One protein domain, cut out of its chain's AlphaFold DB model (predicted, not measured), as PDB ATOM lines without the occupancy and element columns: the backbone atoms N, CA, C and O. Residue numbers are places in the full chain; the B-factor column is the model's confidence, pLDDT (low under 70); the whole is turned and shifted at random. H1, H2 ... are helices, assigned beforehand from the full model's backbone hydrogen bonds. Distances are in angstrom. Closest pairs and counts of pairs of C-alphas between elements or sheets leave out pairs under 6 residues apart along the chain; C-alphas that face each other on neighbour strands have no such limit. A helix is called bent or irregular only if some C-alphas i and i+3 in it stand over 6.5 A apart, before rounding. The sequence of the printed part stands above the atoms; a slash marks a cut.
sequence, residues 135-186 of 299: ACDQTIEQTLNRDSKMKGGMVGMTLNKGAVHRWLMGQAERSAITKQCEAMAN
ATOM      1  N   ALA A 135     130.710 173.838 130.790       80.88
ATOM      2  CA  ALA A 135     131.740 173.800 131.828       80.88
ATOM      3  C   ALA A 135     132.669 175.025 131.725       80.88
ATOM      4  O   ALA A 135     132.996 175.461 130.614       80.88
ATOM      5  N   CYS A 136     133.088 175.582 132.866       82.44
ATOM      6  CA  CYS A 136     133.914 176.796 132.901       82.44
ATOM      7  C   CYS A 136     135.182 176.658 132.045       82.44
ATOM      8  O   CYS A 136     135.462 177.526 131.221       82.44
ATOM      9  N   ASP A 137     135.886 175.530 132.177       81.31
ATOM     10  CA  ASP A 137     137.098 175.220 131.409       81.31
ATOM     11  C   ASP A 137     136.832 175.206 129.897       81.31
ATOM     12  O   ASP A 137     137.490 175.905 129.129       81.31
ATOM     13  N   GLN A 138     135.775 174.513 129.466       82.00
ATOM     14  CA  GLN A 138     135.383 174.478 128.058       82.00
ATOM     15  C   GLN A 138     134.967 175.863 127.536       82.00
ATOM     16  O   GLN A 138     135.169 176.167 126.362       82.00
ATOM     17  N   THR A 139     134.390 176.714 128.382       81.12
ATOM     18  CA  THR A 139     134.044 178.080 127.981       81.12
ATOM     19  C   THR A 139     135.285 178.925 127.778       81.12
ATOM     20  O   THR A 139     135.391 179.548 126.727       81.12
ATOM     21  N   ILE A 140     136.236 178.889 128.715       81.06
ATOM     22  CA  ILE A 140     137.542 179.545 128.564       81.06
ATOM     23  C   ILE A 140     138.227 179.041 127.290       81.06
ATOM     24  O   ILE A 140     138.734 179.836 126.499       81.06
ATOM     25  N   GLU A 141     138.161 177.732 127.045       82.12
ATOM     26  CA  GLU A 141     138.728 177.097 125.863       82.12
ATOM     27  C   GLU A 141     138.111 177.626 124.555       82.12
ATOM     28  O   GLU A 141     138.823 177.909 123.596       82.12
ATOM     29  N   GLN A 142     136.789 177.809 124.523       76.44
ATOM     30  CA  GLN A 142     136.041 178.256 123.343       76.44
ATOM     31  C   GLN A 142     135.975 179.781 123.161       76.44
ATOM     32  O   GLN A 142     135.498 180.227 122.115       76.44
ATOM     33  N   THR A 143     136.387 180.575 124.152       74.62
ATOM     34  CA  THR A 143     136.353 182.045 124.093       74.62
ATOM     35  C   THR A 143     137.759 182.632 124.147       74.62
ATOM     36  O   THR A 143     138.292 183.035 123.117       74.62
ATOM     37  N   LEU A 144     138.374 182.653 125.330       72.50
ATOM     38  CA  LEU A 144     139.655 183.308 125.597       72.50
ATOM     39  C   LEU A 144     140.831 182.549 124.974       72.50
ATOM     40  O   LEU A 144     141.739 183.147 124.398       72.50
ATOM     41  N   ASN A 145     140.822 181.218 125.062       77.50
ATOM     42  CA  ASN A 145     141.914 180.411 124.526       77.50
ATOM     43  C   ASN A 145     141.803 180.215 123.016       77.50
ATOM     44  O   ASN A 145     142.824 180.133 122.340       77.50
ATOM     45  N   ARG A 146     140.582 180.123 122.479       76.38
ATOM     46  CA  ARG A 146     140.354 179.856 121.054       76.38
ATOM     47  C   ARG A 146     141.097 180.852 120.175       76.38
ATOM     48  O   ARG A 146     141.820 180.446 119.273       76.38
ATOM     49  N   ASP A 147     140.946 182.135 120.484       71.12
ATOM     50  CA  ASP A 147     141.512 183.205 119.669       71.12
ATOM     51  C   ASP A 147     142.996 183.473 120.003       71.12
ATOM     52  O   ASP A 147     143.699 184.138 119.245       71.12
ATOM     53  N   SER A 148     143.495 182.946 121.127       69.56
ATOM     54  CA  SER A 148     144.894 183.089 121.548       69.56
ATOM     55  C   SER A 148     145.782 181.907 121.127       69.56
ATOM     56  O   SER A 148     147.011 182.043 121.060       69.56
ATOM     57  N   LYS A 149     145.185 180.756 120.781       70.38
ATOM     58  CA  LYS A 149     145.879 179.567 120.267       70.38
ATOM     59  C   LYS A 149     146.244 179.728 118.789       70.38
ATOM     60  O   LYS A 149     145.389 179.844 117.921       70.38
ATOM     61  N   MET A 150     147.540 179.659 118.491       63.44
ATOM     62  CA  MET A 150     148.060 179.616 117.118       63.44
ATOM     63  C   MET A 150     148.084 178.177 116.573       63.44
ATOM     64  O   MET A 150     148.134 177.209 117.341       63.44
ATOM     65  N   LYS A 151     148.106 178.022 115.239       53.78
ATOM     66  CA  LYS A 151     148.357 176.730 114.567       53.78
ATOM     67  C   LYS A 151     149.714 176.178 115.046       53.78
ATOM     68  O   LYS A 151     150.753 176.704 114.665       53.78
ATOM     69  N   GLY A 152     149.690 175.152 115.902       62.12
ATOM     70  CA  GLY A 152     150.887 174.542 116.513       62.12
ATOM     71  C   GLY A 152     150.960 174.607 118.047       62.12
ATOM     72  O   GLY A 152     151.848 173.995 118.636       62.12
ATOM     73  N   GLY A 153     150.020 175.287 118.713       61.62
ATOM     74  CA  GLY A 153     150.023 175.438 120.173       61.62
ATOM     75  C   GLY A 153     151.102 176.406 120.679       61.62
ATOM     76  O   GLY A 153     151.779 177.071 119.904       61.62
ATOM     77  N   MET A 154     151.269 176.510 122.000       62.19
ATOM     78  CA  MET A 154     152.237 177.429 122.635       62.19
ATOM     79  C   MET A 154     153.661 176.848 122.758       62.19
ATOM     80  O   MET A 154     154.465 177.330 123.562       62.19
ATOM     81  N   VAL A 155     153.983 175.787 122.017       56.84
ATOM     82  CA  VAL A 155     155.244 175.050 122.185       56.84
ATOM     83  C   VAL A 155     156.434 175.958 121.844       56.84
ATOM     84  O   VAL A 155     156.480 176.569 120.782       56.84
ATOM     85  N   GLY A 156     157.387 176.088 122.774       63.88
ATOM     86  CA  GLY A 156     158.592 176.923 122.635       63.88
ATOM     87  C   GLY A 156     158.432 178.370 123.116       63.88
ATOM     88  O   GLY A 156     159.358 178.914 123.717       63.88
ATOM     89  N   MET A 157     157.248 178.977 122.962       62.81
ATOM     90  CA  MET A 157     156.974 180.329 123.479       62.81
ATOM     91  C   MET A 157     156.993 180.365 125.013       62.81
ATOM     92  O   MET A 157     157.470 181.335 125.594       62.81
ATOM     93  N   THR A 158     156.545 179.289 125.670       67.12
ATOM     94  CA  THR A 158     156.494 179.171 127.139       67.12
ATOM     95  C   THR A 158     157.861 179.196 127.824       67.12
ATOM     96  O   THR A 158     157.936 179.496 129.013       67.12
ATOM     97  N   LEU A 159     158.945 178.925 127.089       75.69
ATOM     98  CA  LEU A 159     160.313 178.946 127.614       75.69
ATOM     99  C   LEU A 159     160.922 180.360 127.625       75.69
ATOM    100  O   LEU A 159     161.912 180.598 128.313       75.69
ATOM    101  N   ASN A 160     160.323 181.321 126.909       84.00
ATOM    102  CA  ASN A 160     160.771 182.713 126.865       84.00
ATOM    103  C   ASN A 160     159.782 183.629 127.601       84.00
ATOM    104  O   ASN A 160     158.761 184.044 127.050       84.00
ATOM    105  N   LYS A 161     160.131 184.021 128.834       84.00
ATOM    106  CA  LYS A 161     159.290 184.879 129.691       84.00
ATOM    107  C   LYS A 161     158.865 186.192 129.020       84.00
ATOM    108  O   LYS A 161     157.722 186.610 129.178       84.00
ATOM    109  N   GLY A 162     159.749 186.829 128.248       84.94
ATOM    110  CA  GLY A 162     159.432 188.078 127.547       84.94
ATOM    111  C   GLY A 162     158.428 187.881 126.408       84.94
ATOM    112  O   GLY A 162     157.557 188.725 126.196       84.94
ATOM    113  N   ALA A 163     158.513 186.752 125.700       79.94
ATOM    114  CA  ALA A 163     157.535 186.381 124.679       79.94
ATOM    115  C   ALA A 163     156.169 186.054 125.302       79.94
ATOM    116  O   ALA A 163     155.158 186.563 124.822       79.94
ATOM    117  N   VAL A 164     156.147 185.300 126.409       80.75
ATOM    118  CA  VAL A 164     154.920 185.015 127.176       80.75
ATOM    119  C   VAL A 164     154.262 186.303 127.660       80.75
ATOM    120  O   VAL A 164     153.062 186.467 127.479       80.75
ATOM    121  N   HIS A 165     155.029 187.239 128.228       83.75
ATOM    122  CA  HIS A 165     154.479 188.497 128.732       83.75
ATOM    123  C   HIS A 165     153.839 189.337 127.617       83.75
ATOM    124  O   HIS A 165     152.701 189.778 127.754       83.75
ATOM    125  N   ARG A 166     154.519 189.500 126.471       83.44
ATOM    126  CA  ARG A 166     153.945 190.211 125.313       83.44
ATOM    127  C   ARG A 166     152.701 189.522 124.757       83.44
ATOM    128  O   ARG A 166     151.770 190.202 124.332       83.44
ATOM    129  N   TRP A 167     152.690 188.191 124.743       78.25
ATOM    130  CA  TRP A 167     151.523 187.425 124.323       78.25
ATOM    131  C   TRP A 167     150.351 187.630 125.289       78.25
ATOM    132  O   TRP A 167     149.263 187.976 124.840       78.25
ATOM    133  N   LEU A 168     150.587 187.536 126.603       80.94
ATOM    134  CA  LEU A 168     149.567 187.735 127.636       80.94
ATOM    135  C   LEU A 168     148.911 189.120 127.529       80.94
ATOM    136  O   LEU A 168     147.689 189.221 127.568       80.94
ATOM    137  N   MET A 169     149.722 190.167 127.340       84.06
ATOM    138  CA  MET A 169     149.242 191.550 127.246       84.06
ATOM    139  C   MET A 169     148.544 191.860 125.914       84.06
ATOM    140  O   MET A 169     147.657 192.703 125.874       84.06
ATOM    141  N   GLY A 170     148.954 191.218 124.813       83.06
ATOM    142  CA  GLY A 170     148.512 191.590 123.466       83.06
ATOM    143  C   GLY A 170     147.476 190.670 122.823       83.06
ATOM    144  O   GLY A 170     146.928 191.027 121.784       83.06
ATOM    145  N   GLN A 171     147.229 189.475 123.365       79.62
ATOM    146  CA  GLN A 171     146.396 188.471 122.688       79.62
ATOM    147  C   GLN A 171     144.932 188.905 122.525       79.62
ATOM    148  O   GLN A 171     144.369 188.718 121.447       79.62
ATOM    149  N   ALA A 172     144.347 189.554 123.539       80.00
ATOM    150  CA  ALA A 172     142.947 189.979 123.501       80.00
ATOM    151  C   ALA A 172     142.723 191.049 122.419       80.00
ATOM    152  O   ALA A 172     141.810 190.930 121.604       80.00
ATOM    153  N   GLU A 173     143.626 192.029 122.350       84.50
ATOM    154  CA  GLU A 173     143.614 193.083 121.329       84.50
ATOM    155  C   GLU A 173     143.830 192.518 119.918       84.50
ATOM    156  O   GLU A 173     143.121 192.870 118.979       84.50
ATOM    157  N   ARG A 174     144.764 191.568 119.753       82.38
ATOM    158  CA  ARG A 174     144.988 190.892 118.463       82.38
ATOM    159  C   ARG A 174     143.753 190.119 117.998       82.38
ATOM    160  O   ARG A 174     143.435 190.159 116.810       82.38
ATOM    161  N   SER A 175     143.053 189.446 118.915       78.81
ATOM    162  CA  SER A 175     141.775 188.783 118.622       78.81
ATOM    163  C   SER A 175     140.715 189.795 118.179       78.81
ATOM    164  O   SER A 175     140.068 189.591 117.151       78.81
ATOM    165  N   ALA A 176     140.576 190.916 118.895       83.19
ATOM    166  CA  ALA A 176     139.615 191.961 118.555       83.19
ATOM    167  C   ALA A 176     139.867 192.546 117.155       83.19
ATOM    168  O   ALA A 176     138.935 192.628 116.354       83.19
ATOM    169  N   ILE A 177     141.122 192.872 116.827       87.12
ATOM    170  CA  ILE A 177     141.513 193.365 115.497       87.12
ATOM    171  C   ILE A 177     141.190 192.328 114.416       87.12
ATOM    172  O   ILE A 177     140.588 192.669 113.402       87.12
ATOM    173  N   THR A 178     141.532 191.056 114.645       83.56
ATOM    174  CA  THR A 178     141.277 189.972 113.679       83.56
ATOM    175  C   THR A 178     139.784 189.835 113.378       83.56
ATOM    176  O   THR A 178     139.404 189.818 112.212       83.56
ATOM    177  N   LYS A 179     138.926 189.846 114.409       80.75
ATOM    178  CA  LYS A 179     137.462 189.797 114.243       80.75
ATOM    179  C   LYS A 179     136.925 190.976 113.434       80.75
ATOM    180  O   LYS A 179     136.041 190.788 112.603       80.75
ATOM    181  N   GLN A 180     137.448 192.183 113.661       86.94
ATOM    182  CA  GLN A 180     137.063 193.359 112.876       86.94
ATOM    183  C   GLN A 180     137.485 193.208 111.411       86.94
ATOM    184  O   GLN A 180     136.686 193.476 110.518       86.94
ATOM    185  N   CYS A 181     138.694 192.708 111.145       87.75
ATOM    186  CA  CYS A 181     139.146 192.433 109.783       87.75
ATOM    187  C   CYS A 181     138.292 191.362 109.083       87.75
ATOM    188  O   CYS A 181     137.938 191.543 107.920       87.75
ATOM    189  N   GLU A 182     137.927 190.276 109.770       85.12
ATOM    190  CA  GLU A 182     137.034 189.234 109.236       85.12
ATOM    191  C   GLU A 182     135.642 189.786 108.908       85.12
ATOM    192  O   GLU A 182     135.103 189.497 107.838       85.12
ATOM    193  N   ALA A 183     135.086 190.623 109.792       85.56
ATOM    194  CA  ALA A 183     133.811 191.298 109.569       85.56
ATOM    195  C   ALA A 183     133.878 192.259 108.369       85.56
ATOM    196  O   ALA A 183     132.998 192.232 107.512       85.56
ATOM    197  N   MET A 184     134.947 193.057 108.257       90.50
ATOM    198  CA  MET A 184     135.187 193.936 107.103       90.50
ATOM    199  C   MET A 184     135.341 193.153 105.795       90.50
ATOM    200  O   MET A 184     134.913 193.620 104.742       90.50
ATOM    201  N   ALA A 185     135.944 191.965 105.854       89.81
ATOM    202  CA  ALA A 185     136.107 191.072 104.712       89.81
ATOM    203  C   ALA A 185     134.843 190.246 104.402       89.81
ATOM    204  O   ALA A 185     134.843 189.476 103.443       89.81
ATOM    205  N   ASN A 186     133.774 190.400 105.193       84.50
ATOM    206  CA  ASN A 186     132.529 189.640 105.087       84.50
ATOM    207  C   ASN A 186     132.737 188.109 105.167       84.50
ATOM    208  O   ASN A 186     132.001 187.336 104.558       84.50
TER     209      ASN A 186
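This is residues 135 to 186 of the 299 residues of an uncharacterized protein of Paramuricea clavata (UniProt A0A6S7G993). A short helix, H1, stands with its end near the bend of a long helix, H2, as a loose T, and the loop of residues 146 to 160 joins them. The printed part has 52 residues with two named helices, H1 then H2, and no named strand: all helix. It is loose, with a radius of gyration of the C-alphas of 12.6 A, and spans 37 by 28 by 20 A.

Look first at H1, residues 136 to 145, with 5 of 6 O i to N i+4 pairs within hydrogen-bond range. H2, residues 161 to 184, is one helix by its hydrogen bonds but bent, with C-alphas 169 and 172 7.5 A apart. Its arms H2a, residues 161 to 169, and H2b, residues 172 to 184, stand at a steep tilt of 52 degrees; in both, every such pair is within range. H1 and H2b are close but not clearly touching; their closest C-alphas, of Leu 144 and Ala 172, are 7.7 A apart. H1 and H2a are apart.

Find C-alpha 136 at (133.914, 176.796, 132.901); H1 runs 12.1 A from there. H2a covers 12.3 A, and H2b 18.6 A to C-alpha 184 at (135.187, 193.936, 107.103).

The printed part has no cut. The link from H1 to H2 is long, and pLDDT is under 70 at residues 148 and 150 to 158.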